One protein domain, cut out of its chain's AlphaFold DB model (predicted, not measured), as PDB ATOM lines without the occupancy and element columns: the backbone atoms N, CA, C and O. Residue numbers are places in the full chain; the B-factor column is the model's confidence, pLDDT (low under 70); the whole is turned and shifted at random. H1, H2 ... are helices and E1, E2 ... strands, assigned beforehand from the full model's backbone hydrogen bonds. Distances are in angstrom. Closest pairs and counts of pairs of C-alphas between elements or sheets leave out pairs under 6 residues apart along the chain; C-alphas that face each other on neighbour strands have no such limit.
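AT A GLANCE: This is residues 2 to 119 of the 119 residues of the protein "Seed lipoxygenase-3" of Aegilops tauschii (UniProt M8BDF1). This model has little regular structure: the long helix H3 and long loops make an elongated body, and the free residues 2 to 18, of which 11 to 15 belong to H1, and 20 to 26, of which 21 to 26 belong to H2, stick out as an arm. After H3 the chain folds back in loops to the short strand E1. The printed part has 118 residues, in the order H1, H2, H3, E1, mostly helix, with 46 in named elements. It is extended, with a radius of gyration of the C-alphas of 21.1 A and spans of 68 by 38 by 30 A.

HOW THE PARTS SIT: H1, residues 11 to 15, H2, residues 21 to 30, and H3, residues 56 to 81, touch no helix. E1, residues 107 to 111, is apart from each and pairs with no named strand. Each O i to N i+4 pair is within hydrogen-bond range in H1 and H3, and 5 of 6 in H2.

IN THESE COORDINATES: H1 begins at C-alpha 11 (1.686, 14.656, 57.935) and is 6.0 A long. H2 is 14.8 A, H3 38.0 A. E1, 8.1 A, ends at C-alpha 111 (0.223, 35.808, 32.103).

THE WHOLE: The farthest C-alphas, of Lys 6 and Ser 54, are 69.4 A apart. The printed part has no cut. Links H2 to H3 and H3 to E1 are long. pLDDT is under 70 in residues 2 to 7, 32 to 35, 49 to 50 and 105 to 109.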
ATOM      1  N   PRO A   2     -14.905   5.928  48.504       55.78
ATOM      2  CA  PRO A   2     -14.536   5.375  49.791       55.78
ATOM      3  C   PRO A   2     -14.963   6.373  50.866       55.78
ATOM      4  O   PRO A   2     -14.595   7.548  50.847       55.78
ATOM      5  N   ALA A   3     -15.842   5.877  51.723       62.78
ATOM      6  CA  ALA A   3     -16.285   6.499  52.946       62.78
ATOM      7  C   ALA A   3     -15.159   6.397  53.979       62.78
ATOM      8  O   ALA A   3     -14.680   5.298  54.215       62.78
ATOM      9  N   ASP A   4     -14.736   7.535  54.534       52.19
ATOM     10  CA  ASP A   4     -14.320   7.698  55.937       52.19
ATOM     11  C   ASP A   4     -13.904   9.156  56.181       52.19
ATOM     12  O   ASP A   4     -12.736   9.529  56.213       52.19
ATOM     13  N   ALA A   5     -14.898  10.026  56.358       57.03
ATOM     14  CA  ALA A   5     -14.714  11.466  56.570       57.03
ATOM     15  C   ALA A   5     -14.220  11.839  57.990       57.03
ATOM     16  O   ALA A   5     -14.483  12.944  58.461       57.03
ATOM     17  N   LYS A   6     -13.550  10.921  58.706       59.72
ATOM     18  CA  LYS A   6     -13.089  11.131  60.095       59.72
ATOM     19  C   LYS A   6     -11.696  10.579  60.421       59.72
ATOM     20  O   LYS A   6     -11.287  10.665  61.576       59.72
ATOM     21  N   ALA A   7     -10.952  10.038  59.456       67.81
ATOM     22  CA  ALA A   7      -9.568   9.645  59.711       67.81
ATOM     23  C   ALA A   7      -8.690  10.903  59.842       67.81
ATOM     24  O   ALA A   7      -8.577  11.690  58.902       67.81
ATOM     25  N   VAL A   8      -8.090  11.109  61.018       82.44
ATOM     26  CA  VAL A   8      -7.066  12.141  61.219       82.44
ATOM     27  C   VAL A   8      -5.803  11.654  60.518       82.44
ATOM     28  O   VAL A   8      -5.108  10.789  61.037       82.44
ATOM     29  N   VAL A   9      -5.547  12.168  59.318       87.06
ATOM     30  CA  VAL A   9      -4.329  11.872  58.559       87.06
ATOM     31  C   VAL A   9      -3.184  12.693  59.141       87.06
ATOM     32  O   VAL A   9      -3.267  13.922  59.207       87.06
ATOM     33  N   THR A  10      -2.117  12.026  59.566       94.00
ATOM     34  CA  THR A  10      -0.882  12.694  59.996       94.00
ATOM     35  C   THR A  10      -0.075  13.179  58.789       94.00
ATOM     36  O   THR A  10      -0.170  12.633  57.690       94.00
ATOM     37  N   GLU A  11       0.780  14.183  58.989       93.38
ATOM     38  CA  GLU A  11       1.686  14.656  57.935       93.38
ATOM     39  C   GLU A  11       2.589  13.526  57.415       93.38
ATOM     40  O   GLU A  11       2.761  13.381  56.210       93.38
ATOM     41  N   ALA A  12       3.099  12.666  58.303       93.81
ATOM     42  CA  ALA A  12       3.936  11.529  57.923       93.81
ATOM     43  C   ALA A  12       3.189  10.520  57.033       93.81
ATOM     44  O   ALA A  12       3.745  10.042  56.043       93.81
ATOM     45  N   GLU A  13       1.924  10.224  57.346       94.75
ATOM     46  CA  GLU A  13       1.082   9.360  56.510       94.75
ATOM     47  C   GLU A  13       0.800   9.992  55.146       94.75
ATOM     48  O   GLU A  13       0.853   9.292  54.137       94.75
ATOM     49  N   PHE A  14       0.539  11.301  55.093       94.75
ATOM     50  CA  PHE A  14       0.334  12.014  53.832       94.75
ATOM     51  C   PHE A  14       1.604  12.020  52.971       94.75
ATOM     52  O   PHE A  14       1.567  11.616  51.807       94.75
ATOM     53  N   LEU A  15       2.743  12.406  53.555       95.56
ATOM     54  CA  LEU A  15       4.038  12.446  52.874       95.56
ATOM     55  C   LEU A  15       4.475  11.059  52.382       95.56
ATOM     56  O   LEU A  15       5.073  10.953  51.316       95.56
ATOM     57  N   GLY A  16       4.125   9.992  53.107       95.12
ATOM     58  CA  GLY A  16       4.379   8.608  52.694       95.12
ATOM     59  C   GLY A  16       3.516   8.109  51.526       95.12
ATOM     60  O   GLY A  16       3.749   7.003  51.038       95.12
ATOM     61  N   ARG A  17       2.510   8.878  51.087       95.31
ATOM     62  CA  ARG A  17       1.587   8.516  49.993       95.31
ATOM     63  C   ARG A  17       1.729   9.384  48.744       95.31
ATOM     64  O   ARG A  17       1.208   8.997  47.700       95.31
ATOM     65  N   ILE A  18       2.395  10.532  48.840       95.56
ATOM     66  CA  ILE A  18       2.682  11.409  47.698       95.56
ATOM     67  C   ILE A  18       4.070  11.120  47.112       95.56
ATOM     68  O   ILE A  18       4.785  10.227  47.565       95.56
ATOM     69  N   THR A  19       4.453  11.887  46.091       95.25
ATOM     70  CA  THR A  19       5.739  11.760  45.404       95.25
ATOM     71  C   THR A  19       6.924  11.799  46.385       95.25
ATOM     72  O   THR A  19       7.061  12.777  47.128       95.25
ATOM     73  N   PRO A  20       7.818  10.789  46.373       95.69
ATOM     74  CA  PRO A  20       9.011  10.775  47.211       95.69
ATOM     75  C   PRO A  20       9.915  11.985  46.969       95.69
ATOM     76  O   PRO A  20      10.027  12.490  45.854       95.69
ATOM     77  N   LYS A  21      10.642  12.402  48.010       94.56
ATOM     78  CA  LYS A  21      11.488  13.608  48.009       94.56
ATOM     79  C   LYS A  21      12.405  13.724  46.781       94.56
ATOM     80  O   LYS A  21      12.462  14.786  46.171       94.56
ATOM     81  N   THR A  22      13.116  12.657  46.414       94.50
ATOM     82  CA  THR A  22      14.066  12.670  45.285       94.50
ATOM     83  C   THR A  22      13.369  12.895  43.942       94.50
ATOM     84  O   THR A  22      13.840  13.689  43.133       94.50
ATOM     85  N   GLU A  23      12.224  12.250  43.720       94.81
ATOM     86  CA  GLU A  23      11.418  12.430  42.507       94.81
ATOM     87  C   GLU A  23      10.768  13.815  42.473       94.81
ATOM     88  O   GLU A  23      10.775  14.474  41.435       94.81
ATOM     89  N   ALA A  24      10.278  14.297  43.620       94.38
ATOM     90  CA  ALA A  24       9.704  15.631  43.746       94.38
ATOM     91  C   ALA A  24      10.710  16.716  43.329       94.38
ATOM     92  O   ALA A  24      10.342  17.632  42.598       94.38
ATOM     93  N   PHE A  25      11.989  16.589  43.706       92.94
ATOM     94  CA  PHE A  25      13.038  17.496  43.222       92.94
ATOM     95  C   PHE A  25      13.199  17.467  41.699       92.94
ATOM     96  O   PHE A  25      13.313  18.527  41.084       92.94
ATOM     97  N   GLY A  26      13.167  16.280  41.087       91.00
ATOM     98  CA  GLY A  26      13.229  16.143  39.631       91.00
ATOM     99  C   GLY A  26      12.045  16.810  38.925       91.00
ATOM    100  O   GLY A  26      12.236  17.538  37.954       91.00
ATOM    101  N   LEU A  27      10.828  16.627  39.445       90.94
ATOM    102  CA  LEU A  27       9.619  17.241  38.886       90.94
ATOM    103  C   LEU A  27       9.596  18.763  39.063       90.94
ATOM    104  O   LEU A  27       9.226  19.475  38.133       90.94
ATOM    105  N   MET A  28      10.027  19.279  40.218       88.88
ATOM    106  CA  MET A  28      10.106  20.727  40.446       88.88
ATOM    107  C   MET A  28      11.047  21.410  39.445       88.88
ATOM    108  O   MET A  28      10.724  22.488  38.947       88.88
ATOM    109  N   ALA A  29      12.160  20.766  39.074       85.69
ATOM    110  CA  ALA A  29      13.069  21.298  38.059       85.69
ATOM    111  C   ALA A  29      12.394  21.474  36.681       85.69
ATOM    112  O   ALA A  29      12.689  22.441  35.983       85.69
ATOM    113  N   LEU A  30      11.447  20.603  36.306       80.62
ATOM    114  CA  LEU A  30      10.685  20.739  35.053       80.62
ATOM    115  C   LEU A  30       9.763  21.968  35.061       80.62
ATOM    116  O   LEU A  30       9.534  22.579  34.020       80.62
ATOM    117  N   THR A  31       9.250  22.346  36.234       73.94
ATOM    118  CA  THR A  31       8.324  23.481  36.385       73.94
ATOM    119  C   THR A  31       9.006  24.852  36.405       73.94
ATOM    120  O   THR A  31       8.316  25.866  36.399       73.94
ATOM    121  N   MET A  32      10.345  24.910  36.402       69.75
ATOM    122  CA  MET A  32      11.099  26.173  36.381       69.75
ATOM    123  C   MET A  32      11.135  26.860  35.010       69.75
ATOM    124  O   MET A  32      11.550  28.015  34.937       69.75
ATOM    125  N   ASN A  33      10.710  26.195  33.932       69.50
ATOM    126  CA  ASN A  33      10.604  26.857  32.635       69.50
ATOM    127  C   ASN A  33       9.407  27.822  32.645       69.50
ATOM    128  O   ASN A  33       8.273  27.368  32.822       69.50
ATOM    129  N   PRO A  34       9.622  29.138  32.455       69.12
ATOM    130  CA  PRO A  34       8.516  30.075  32.384       69.12
ATOM    131  C   PRO A  34       7.645  29.747  31.161       69.12
ATOM    132  O   PRO A  34       8.179  29.369  30.114       69.12
ATOM    133  N   PRO A  35       6.315  29.912  31.263       67.12
ATOM    134  CA  PRO A  35       5.401  29.634  30.154       67.12
ATOM    135  C   PRO A  35       5.601  30.578  28.959       67.12
ATOM    136  O   PRO A  35       5.187  30.244  27.856       67.12
ATOM    137  N   VAL A  36       6.236  31.734  29.181       74.44
ATOM    138  CA  VAL A  36       6.594  32.720  28.158       74.44
ATOM    139  C   VAL A  36       8.089  33.009  28.264       74.44
ATOM    140  O   VAL A  36       8.594  33.349  29.341       74.44
ATOM    141  N   LYS A  37       8.810  32.878  27.150       77.44
ATOM    142  CA  LYS A  37      10.245  33.187  27.081       77.44
ATOM    143  C   LYS A  37      10.472  34.702  26.953       77.44
ATOM    144  O   LYS A  37       9.696  35.389  26.290       77.44
ATOM    145  N   PRO A  38      11.560  35.256  27.522       77.25
ATOM    146  CA  PRO A  38      11.925  36.650  27.280       77.25
ATOM    147  C   PRO A  38      12.060  36.942  25.778       77.25
ATOM    148  O   PRO A  38      12.809  36.261  25.078       77.25
ATOM    149  N   GLY A  39      11.342  37.956  25.290       78.88
ATOM    150  CA  GLY A  39      11.330  38.337  23.872       78.88
ATOM    151  C   GLY A  39      10.404  37.504  22.977       78.88
ATOM    152  O   GLY A  39      10.431  37.681  21.760       78.88
ATOM    153  N   GLU A  40       9.594  36.605  23.542       83.56
ATOM    154  CA  GLU A  40       8.586  35.852  22.794       83.56
ATOM    155  C   GLU A  40       7.433  36.761  22.328       83.56
ATOM    156  O   GLU A  40       6.858  37.470  23.155       83.56
ATOM    157  N   PRO A  41       7.058  36.739  21.033       88.44
ATOM    158  CA  PRO A  41       5.926  37.519  20.543       88.44
ATOM    159  C   PRO A  41       4.601  37.047  21.153       88.44
ATOM    160  O   PRO A  41       4.174  35.902  20.942       88.44
ATOM    161  N   LEU A  42       3.918  37.950  21.852       89.75
ATOM    162  CA  LEU A  42       2.601  37.687  22.426       89.75
ATOM    163  C   LEU A  42       1.481  37.861  21.398       89.75
ATOM    164  O   LEU A  42       1.663  38.392  20.301       89.75
ATOM    165  N   MET A  43       0.284  37.416  21.763       91.69
ATOM    166  CA  MET A  43      -0.910  37.525  20.941       91.69
ATOM    167  C   MET A  43      -1.134  38.965  20.477       91.69
ATOM    168  O   MET A  43      -1.246  39.884  21.284       91.69
ATOM    169  N   GLY A  44      -1.236  39.144  19.160       90.31
ATOM    170  CA  GLY A  44      -1.408  40.460  18.536       90.31
ATOM    171  C   GLY A  44      -0.098  41.189  18.230       90.31
ATOM    172  O   GLY A  44      -0.107  42.114  17.414       90.31
ATOM    173  N   GLU A  45       1.027  40.739  18.783       89.88
ATOM    174  CA  GLU A  45       2.354  41.234  18.432       89.88
ATOM    175  C   GLU A  45       2.885  40.532  17.183       89.88
ATOM    176  O   GLU A  45       2.627  39.351  16.933       89.88
ATOM    177  N   ARG A  46       3.659  41.278  16.395       85.62
ATOM    178  CA  ARG A  46       4.373  40.759  15.234       85.62
ATOM    179  C   ARG A  46       5.803  41.291  15.222       85.62
ATOM    180  O   ARG A  46       5.971  42.512  15.199       85.62
ATOM    181  N   PRO A  47       6.822  40.416  15.192       74.12
ATOM    182  CA  PRO A  47       8.218  40.845  15.163       74.12
ATOM    183  C   PRO A  47       8.604  41.543  13.843       74.12
ATOM    184  O   PRO A  47       9.581  42.281  13.809       74.12
ATOM    185  N   ASP A  48       7.826  41.367  12.769       77.75
ATOM    186  CA  ASP A  48       8.013  41.968  11.440       77.75
ATOM    187  C   ASP A  48       7.102  43.192  11.176       77.75
ATOM    188  O   ASP A  48       6.794  43.525  10.028       77.75
ATOM    189  N   THR A  49       6.664  43.880  12.238       66.12
ATOM    190  CA  THR A  49       5.568  44.873  12.245       66.12
ATOM    191  C   THR A  49       5.688  45.996  11.208       66.12
ATOM    192  O   THR A  49       4.664  46.438  10.692       66.12
ATOM    193  N   GLU A  50       6.894  46.439  10.845       65.94
ATOM    194  CA  GLU A  50       7.080  47.524   9.865       65.94
ATOM    195  C   GLU A  50       6.942  47.086   8.398       65.94
ATOM    196  O   GLU A  50       6.758  47.929   7.522       65.94
ATOM    197  N   ARG A  51       7.055  45.785   8.096       74.88
ATOM    198  CA  ARG A  51       7.126  45.289   6.705       74.88
ATOM    199  C   ARG A  51       6.260  44.070   6.408       74.88
ATOM    200  O   ARG A  51       6.258  43.607   5.271       74.88
ATOM    201  N   TRP A  52       5.519  43.553   7.387       86.44
ATOM    202  CA  TRP A  52       4.737  42.326   7.210       86.44
ATOM    203  C   TRP A  52       3.626  42.450   6.157       86.44
ATOM    204  O   TRP A  52       3.200  41.451   5.579       86.44
ATOM    205  N   THR A  53       3.139  43.669   5.902       87.56
ATOM    206  CA  THR A  53       2.150  43.927   4.856       87.56
ATOM    207  C   THR A  53       2.222  45.362   4.335       87.56
ATOM    208  O   THR A  53       2.430  46.301   5.100       87.56
ATOM    209  N   SER A  54       1.999  45.536   3.031       89.88
ATOM    210  CA  SER A  54       1.707  46.835   2.407       89.88
ATOM    211  C   SER A  54       0.207  47.161   2.402       89.88
ATOM    212  O   SER A  54      -0.184  48.281   2.073       89.88
ATOM    213  N   GLU A  55      -0.648  46.198   2.762       94.06
ATOM    214  CA  GLU A  55      -2.102  46.332   2.707       94.06
ATOM    215  C   GLU A  55      -2.638  47.079   3.931       94.06
ATOM    216  O   GLU A  55      -2.737  46.537   5.038       94.06
ATOM    217  N   GLN A  56      -3.077  48.322   3.725       92.31
ATOM    218  CA  GLN A  56      -3.591  49.183   4.798       92.31
ATOM    219  C   GLN A  56      -4.758  48.551   5.570       92.31
ATOM    220  O   GLN A  56      -4.884  48.735   6.782       92.31
ATOM    221  N   ARG A  57      -5.609  47.772   4.890       95.00
ATOM    222  CA  ARG A  57      -6.748  47.095   5.524       95.00
ATOM    223  C   ARG A  57      -6.297  46.026   6.522       95.00
ATOM    224  O   ARG A  57      -6.884  45.926   7.596       95.00
ATOM    225  N   ALA A  58      -5.268  45.253   6.179       92.75
ATOM    226  CA  ALA A  58      -4.725  44.220   7.057       92.75
ATOM    227  C   ALA A  58      -4.032  44.846   8.277       92.75
ATOM    228  O   ALA A  58      -4.283  44.427   9.408       92.75
ATOM    229  N   ALA A  59      -3.250  45.909   8.061       90.44
ATOM    230  CA  ALA A  59      -2.624  46.670   9.141       90.44
ATOM    231  C   ALA A  59      -3.665  47.256  10.113       90.44
ATOM    232  O   ALA A  59      -3.547  47.091  11.328       90.44
ATOM    233  N   LYS A  60      -4.737  47.868   9.591       93.31
ATOM    234  CA  LYS A  60      -5.829  48.404  10.417       93.31
ATOM    235  C   LYS A  60      -6.537  47.313  11.226       93.31
ATOM    236  O   LYS A  60      -6.797  47.511  12.409       93.31
ATOM    237  N   ALA A  61      -6.813  46.157  10.621       94.94
ATOM    238  CA  ALA A  61      -7.449  45.039  11.321       94.94
ATOM    239  C   ALA A  61      -6.595  44.526  12.496       94.94
ATOM    240  O   ALA A  61      -7.138  44.211  13.554       94.94
ATOM    241  N   LEU A  62      -5.266  44.491  12.342       92.81
ATOM    242  CA  LEU A  62      -4.354  44.119  13.426       92.81
ATOM    243  C   LEU A  62      -4.360  45.146  14.570       92.81
ATOM    244  O   LEU A  62      -4.337  44.759  15.738       92.81
ATOM    245  N   LEU A  63      -4.430  46.443  14.259       92.44
ATOM    246  CA  LEU A  63      -4.562  47.494  15.275       92.44
ATOM    247  C   LEU A  63      -5.880  47.366  16.052       92.44
ATOM    248  O   LEU A  63      -5.883  47.416  17.281       92.44
ATOM    249  N   GLU A  64      -6.994  47.138  15.354       96.19
ATOM    250  CA  GLU A  64      -8.300  46.908  15.986       96.19
ATOM    251  C   GLU A  64      -8.309  45.639  16.850       96.19
ATOM    252  O   GLU A  64      -8.925  45.616  17.917       96.19
ATOM    253  N   PHE A  65      -7.619  44.584  16.412       95.62
ATOM    254  CA  PHE A  65      -7.446  43.370  17.202       95.62
ATOM    255  C   PHE A  65      -6.661  43.640  18.491       95.62
ATOM    256  O   PHE A  65      -7.127  43.272  19.569       95.62
ATOM    257  N   ASN A  66      -5.534  44.350  18.408       94.12
ATOM    258  CA  ASN A  66      -4.741  44.718  19.582       94.12
ATOM    259  C   ASN A  66      -5.531  45.571  20.582       94.12
ATOM    260  O   ASN A  66      -5.507  45.275  21.774       94.12
ATOM    261  N   ALA A  67      -6.315  46.540  20.104       95.56
ATOM    262  CA  ALA A  67      -7.181  47.345  20.965       95.56
ATOM    263  C   ALA A  67      -8.226  46.493  21.716       95.56
ATOM    264  O   ALA A  67      -8.528  46.747  22.883       95.56
ATOM    265  N   LYS A  68      -8.763  45.444  21.076       97.06
ATOM    266  CA  LYS A  68      -9.661  44.485  21.745       97.06
ATOM    267  C   LYS A  68      -8.927  43.659  22.798       97.06
ATOM    268  O   LYS A  68      -9.494  43.422  23.864       97.06
ATOM    269  N   LEU A  69      -7.692  43.237  22.530       95.75
ATOM    270  CA  LEU A  69      -6.875  42.519  23.514       95.75
ATOM    271  C   LEU A  69      -6.584  43.381  24.745       95.75
ATOM    272  O   LEU A  69      -6.697  42.881  25.862       95.75
ATOM    273  N   ASP A  70      -6.291  44.669  24.558       93.81
ATOM    274  CA  ASP A  70      -6.079  45.605  25.668       93.81
ATOM    275  C   ASP A  70      -7.346  45.761  26.520       93.81
ATOM    276  O   ASP A  70      -7.297  45.668  27.748       93.81
ATOM    277  N   ALA A  71      -8.516  45.881  25.883       96.25
ATOM    278  CA  ALA A  71      -9.792  45.913  26.596       96.25
ATOM    279  C   ALA A  71     -10.060  44.618  27.393       96.25
ATOM    280  O   ALA A  71     -10.572  44.672  28.515       96.25
ATOM    281  N   VAL A  72      -9.697  43.455  26.841       95.56
ATOM    282  CA  VAL A  72      -9.799  42.162  27.539       95.56
ATOM    283  C   VAL A  72      -8.830  42.092  28.720       95.56
ATOM    284  O   VAL A  72      -9.239  41.655  29.796       95.56
ATOM    285  N   ALA A  73      -7.585  42.544  28.562       92.94
ATOM    286  CA  ALA A  73      -6.609  42.585  29.651       92.94
ATOM    287  C   ALA A  73      -7.130  43.422  30.831       92.94
ATOM    288  O   ALA A  73      -7.104  42.966  31.976       92.94
ATOM    289  N   GLU A  74      -7.700  44.595  30.553       94.31
ATOM    290  CA  GLU A  74      -8.322  45.438  31.578       94.31
ATOM    291  C   GLU A  74      -9.557  44.786  32.213       94.31
ATOM    292  O   GLU A  74      -9.759  44.873  33.427       94.31
ATOM    293  N   ALA A  75     -10.377  44.075  31.435       95.81
ATOM    294  CA  ALA A  75     -11.507  43.324  31.977       95.81
ATOM    295  C   ALA A  75     -11.057  42.190  32.918       95.81
ATOM    296  O   ALA A  75     -11.686  41.969  33.956       95.81
ATOM    297  N   VAL A  76      -9.963  41.489  32.596       94.50
ATOM    298  CA  VAL A  76      -9.366  40.467  33.474       94.50
ATOM    299  C   VAL A  76      -8.864  41.100  34.772       94.50
ATOM    300  O   VAL A  76      -9.215  40.609  35.846       94.50
ATOM    301  N   LYS A  77      -8.135  42.223  34.700       92.94
ATOM    302  CA  LYS A  77      -7.675  42.961  35.892       92.94
ATOM    303  C   LYS A  77      -8.841  43.362  36.797       92.94
ATOM    304  O   LYS A  77      -8.816  43.069  37.989       92.94
ATOM    305  N   LYS A  78      -9.898  43.951  36.228       95.94
ATOM    306  CA  LYS A  78     -11.110  44.334  36.975       95.94
ATOM    307  C   LYS A  78     -11.769  43.138  37.658       95.94
ATOM    308  O   LYS A  78     -12.144  43.237  38.818       95.94
ATOM    309  N   ARG A  79     -11.871  41.998  36.969       95.81
ATOM    310  CA  ARG A  79     -12.438  40.767  37.546       95.81
ATOM    311  C   ARG A  79     -11.575  40.179  38.659       95.81
ATOM    312  O   ARG A  79     -12.129  39.615  39.591       95.81
ATOM    313  N   ASN A  80     -10.251  40.284  38.567       94.69
ATOM    314  CA  ASN A  80      -9.358  39.830  39.635       94.69
ATOM    315  C   ASN A  80      -9.425  40.745  40.871       94.69
ATOM    316  O   ASN A  80      -9.248  40.268  41.987       94.69
ATOM    317  N   ALA A  81      -9.734  42.032  40.685       94.44
ATOM    318  CA  ALA A  81      -9.958  42.985  41.774       94.44
ATOM    319  C   ALA A  81     -11.372  42.911  42.390       94.44
ATOM    320  O   ALA A  81     -11.611  43.476  43.456       94.44
ATOM    321  N   ASP A  82     -12.318  42.232  41.737       96.31
ATOM    322  CA  ASP A  82     -13.689  42.096  42.224       96.31
ATOM    323  C   ASP A  82     -13.779  41.045  43.342       96.31
ATOM    324  O   ASP A  82     -13.739  39.835  43.102       96.31
ATOM    325  N   GLY A  83     -13.951  41.514  44.581       92.56
ATOM    326  CA  GLY A  83     -14.084  40.664  45.768       92.56
ATOM    327  C   GLY A  83     -15.304  39.733  45.755       92.56
ATOM    328  O   GLY A  83     -15.307  38.728  46.473       92.56
ATOM    329  N   ALA A  84     -16.320  40.001  44.924       95.81
ATOM    330  CA  ALA A  84     -17.434  39.073  44.728       95.81
ATOM    331  C   ALA A  84     -16.997  37.814  43.954       95.81
ATOM    332  O   ALA A  84     -17.553  36.728  44.148       95.81
ATOM    333  N   LEU A  85     -15.955  37.916  43.122       96.06
ATOM    334  CA  LEU A  85     -15.412  36.824  42.313       96.06
ATOM    335  C   LEU A  85     -14.306  36.060  43.058       96.06
ATOM    336  O   LEU A  85     -13.181  35.929  42.582       96.06
ATOM    337  N   ARG A  86     -14.642  35.475  44.211       91.44
ATOM    338  CA  ARG A  86     -13.687  34.826  45.141       91.44
ATOM    339  C   ARG A  86     -12.770  33.775  44.496       91.44
ATOM    340  O   ARG A  86     -11.615  33.642  44.887       91.44
ATOM    341  N   ASN A  87     -13.246  33.074  43.463       94.81
ATOM    342  CA  ASN A  87     -12.474  32.061  42.727       94.81
ATOM    343  C   ASN A  87     -11.384  32.649  41.812       94.81
ATOM    344  O   ASN A  87     -10.677  31.895  41.146       94.81
ATOM    345  N   ARG A  88     -11.272  33.979  41.711       94.69
ATOM    346  CA  ARG A  88     -10.222  34.641  40.930       94.69
ATOM    347  C   ARG A  88      -8.885  34.694  41.651       94.69
ATOM    348  O   ARG A  88      -7.879  34.614  40.961       94.69
ATOM    349  N   ASN A  89      -8.913  34.766  42.984       92.69
ATOM    350  CA  ASN A  89      -7.721  34.834  43.835       92.69
ATOM    351  C   ASN A  89      -7.616  33.627  44.787       92.69
ATOM    352  O   ASN A  89      -6.524  33.147  45.089       92.69
ATOM    353  N   GLY A  90      -8.764  33.111  45.246       91.88
ATOM    354  CA  GLY A  90      -8.827  32.030  46.227       91.88
ATOM    355  C   GLY A  90      -8.227  32.410  47.592       91.88
ATOM    356  O   GLY A  90      -7.875  33.565  47.822       91.88
ATOM    357  N   PRO A  91      -8.100  31.441  48.516       93.44
ATOM    358  CA  PRO A  91      -7.536  31.670  49.853       93.44
ATOM    359  C   PRO A  91      -6.043  32.028  49.862       93.44
ATOM    360  O   PRO A  91      -5.545  32.506  50.870       93.44
ATOM    361  N   VAL A  92      -5.335  31.754  48.763       92.31
ATOM    362  CA  VAL A  92      -3.895  32.018  48.605       92.31
ATOM    363  C   VAL A  92      -3.605  33.383  47.976       92.31
ATOM    364  O   VAL A  92      -2.446  33.706  47.755       92.31
ATOM    365  N   GLU A  93      -4.646  34.167  47.672       90.56
ATOM    366  CA  GLU A  93      -4.549  35.533  47.133       90.56
ATOM    367  C   GLU A  93      -3.761  35.657  45.814       90.56
ATOM    368  O   GLU A  93      -3.183  36.698  45.513       90.56
ATOM    369  N   VAL A  94      -3.770  34.610  44.980       90.25
ATOM    370  CA  VAL A  94      -3.069  34.604  43.686       90.25
ATOM    371  C   VAL A  94      -4.055  34.897  42.551       90.25
ATOM    372  O   VAL A  94      -4.885  34.037  42.243       90.25
ATOM    373  N   PRO A  95      -3.979  36.069  41.893       91.81
ATOM    374  CA  PRO A  95      -4.912  36.432  40.839       91.81
ATOM    375  C   PRO A  95      -4.753  35.570  39.592       91.81
ATOM    376  O   PRO A  95      -3.653  35.268  39.132       91.81
ATOM    377  N   TYR A  96      -5.879  35.219  38.982       92.00
ATOM    378  CA  TYR A  96      -5.889  34.445  37.751       92.00
ATOM    379  C   TYR A  96      -5.521  35.307  36.535       92.00
ATOM    380  O   TYR A  96      -6.362  36.024  35.984       92.00
ATOM    381  N   THR A  97      -4.273  35.204  36.087       91.44
ATOM    382  CA  THR A  97      -3.739  35.967  34.942       91.44
ATOM    383  C   THR A  97      -3.311  35.097  33.761       91.44
ATOM    384  O   THR A  97      -2.903  35.635  32.741       91.44
ATOM    385  N   LEU A  98      -3.467  33.770  33.836       89.12
ATOM    386  CA  LEU A  98      -3.016  32.830  32.792       89.12
ATOM    387  C   LEU A  98      -3.595  33.106  31.392       89.12
ATOM    388  O   LEU A  98      -2.988  32.736  30.398       89.12
ATOM    389  N   LEU A  99      -4.764  33.749  31.313       91.56
ATOM    390  CA  LEU A  99      -5.411  34.152  30.056       91.56
ATOM    391  C   LEU A  99      -5.432  35.675  29.853       91.56
ATOM    392  O   LEU A  99      -6.202  36.182  29.038       91.56
ATOM    393  N   ALA A 100      -4.629  36.426  30.607       91.69
ATOM    394  CA  ALA A 100      -4.399  37.829  30.302       91.69
ATOM    395  C   ALA A 100      -3.517  37.898  29.041       91.69
ATOM    396  O   ALA A 100      -2.412  37.356  29.055       91.69
ATOM    397  N   PRO A 101      -3.969  38.540  27.947       89.81
ATOM    398  CA  PRO A 101      -3.230  38.534  26.684       89.81
ATOM    399  C   PRO A 101      -1.907  39.301  26.764       89.81
ATOM    400  O   PRO A 101      -0.999  39.028  25.988       89.81
ATOM    401  N   ARG A 102      -1.780  40.225  27.722       85.75
ATOM    402  CA  ARG A 102      -0.551  40.966  28.012       85.75
ATOM    403  C   ARG A 102       0.063  40.457  29.313       85.75
ATOM    404  O   ARG A 102      -0.662  40.254  30.289       85.75
ATOM    405  N   ALA A 103       1.377  40.275  29.312       76.75
ATOM    406  CA  ALA A 103       2.134  39.991  30.522       76.75
ATOM    407  C   ALA A 103       2.326  41.277  31.340       76.75
ATOM    408  O   ALA A 103       2.432  42.371  30.779       76.75
ATOM    409  N   ASP A 104       2.378  41.146  32.663       75.31
ATOM    410  CA  ASP A 104       2.827  42.235  33.526       75.31
ATOM    411  C   ASP A 104       4.361  42.338  33.429       75.31
ATOM    412  O   ASP A 104       5.042  41.348  33.708       75.31
ATOM    413  N   PRO A 105       4.938  43.500  33.072       68.75
ATOM    414  CA  PRO A 105       6.389  43.685  33.064       68.75
ATOM    415  C   PRO A 105       7.068  43.369  34.407       68.75
ATOM    416  O   PRO A 105       8.235  42.980  34.417       68.75
ATOM    417  N   ALA A 106       6.360  43.521  35.534       67.44
ATOM    418  CA  ALA A 106       6.865  43.193  36.868       67.44
ATOM    419  C   ALA A 106       6.782  41.689  37.197       67.44
ATOM    420  O   ALA A 106       7.492  41.213  38.083       67.44
ATOM    421  N   ALA A 107       5.950  40.932  36.477       67.94
ATOM    422  CA  ALA A 107       5.782  39.490  36.635       67.94
ATOM    423  C   ALA A 107       5.667  38.799  35.259       67.94
ATOM    424  O   ALA A 107       4.644  38.185  34.952       67.94
ATOM    425  N   PRO A 108       6.720  38.851  34.416       61.53
ATOM    426  CA  PRO A 108       6.646  38.429  33.013       61.53
ATOM    427  C   PRO A 108       6.426  36.920  32.829       61.53
ATOM    428  O   PRO A 108       6.107  36.467  31.739       61.53
ATOM    429  N   HIS A 109       6.596  36.137  33.896       63.50
ATOM    430  CA  HIS A 109       6.348  34.697  33.934       63.50
ATOM    431  C   HIS A 109       4.889  34.347  34.288       63.50
ATOM    432  O   HIS A 109       4.540  33.167  34.325       63.50
ATOM    433  N   VAL A 110       4.040  35.345  34.568       72.00
ATOM    434  CA  VAL A 110       2.649  35.170  35.002       72.00
ATOM    435  C   VAL A 110       1.716  35.944  34.065       72.00
ATOM    436  O   VAL A 110       1.549  37.157  34.175       72.00
ATOM    437  N   GLY A 111       1.065  35.222  33.152       79.00
ATOM    438  CA  GLY A 111       0.223  35.808  32.103       79.00
ATOM    439  C   GLY A 111       1.001  36.157  30.832       79.00
ATOM    440  O   GLY A 111       2.191  35.876  30.726       79.00
ATOM    441  N   GLY A 112       0.312  36.744  29.853       88.19
ATOM    442  CA  GLY A 112       0.798  36.841  28.477       88.19
ATOM    443  C   GLY A 112       0.479  35.563  27.705       88.19
ATOM    444  O   GLY A 112       0.843  34.465  28.116       88.19
ATOM    445  N   ILE A 113      -0.239  35.698  26.589       91.25
ATOM    446  CA  ILE A 113      -0.578  34.554  25.737       91.25
ATOM    447  C   ILE A 113       0.379  34.575  24.544       91.25
ATOM    448  O   ILE A 113       0.297  35.522  23.761       91.25
ATOM    449  N   PRO A 114       1.268  33.583  24.374       90.12
ATOM    450  CA  PRO A 114       2.146  33.533  23.213       90.12
ATOM    451  C   PRO A 114       1.353  33.274  21.926       90.12
ATOM    452  O   PRO A 114       0.290  32.646  21.943       90.12
ATOM    453  N   ASN A 115       1.870  33.736  20.786       90.81
ATOM    454  CA  ASN A 115       1.247  33.475  19.480       90.81
ATOM    455  C   ASN A 115       1.260  31.984  19.087       90.81
ATOM    456  O   ASN A 115       0.435  31.550  18.282       90.81
ATOM    457  N   SER A 116       2.219  31.211  19.602       88.19
ATOM    458  CA  SER A 116       2.498  29.836  19.177       88.19
ATOM    459  C   SER A 116       3.049  28.985  20.322       88.19
ATOM    460  O   SER A 116       3.398  29.503  21.374       88.19
ATOM    461  N   ILE A 117       3.168  27.673  20.103       88.50
ATOM    462  CA  ILE A 117       3.845  26.761  21.034       88.50
ATOM    463  C   ILE A 117       5.357  26.868  20.795       88.50
ATOM    464  O   ILE A 117       5.840  26.412  19.759       88.50
ATOM    465  N   ALA A 118       6.089  27.488  21.725       77.56
ATOM    466  CA  ALA A 118       7.534  27.721  21.606       77.56
ATOM    467  C   ALA A 118       8.368  27.150  22.770       77.56
ATOM    468  O   ALA A 118       9.577  27.405  22.842       77.56
ATOM    469  N   VAL A 119       7.749  26.398  23.684       75.38
ATOM    470  CA  VAL A 119       8.357  25.821  24.896       75.38
ATOM    471  C   VAL A 119       8.202  24.313  24.947       75.38
ATOM    472  O   VAL A 119       7.161  23.812  24.467       75.38
TER     473      VAL A 119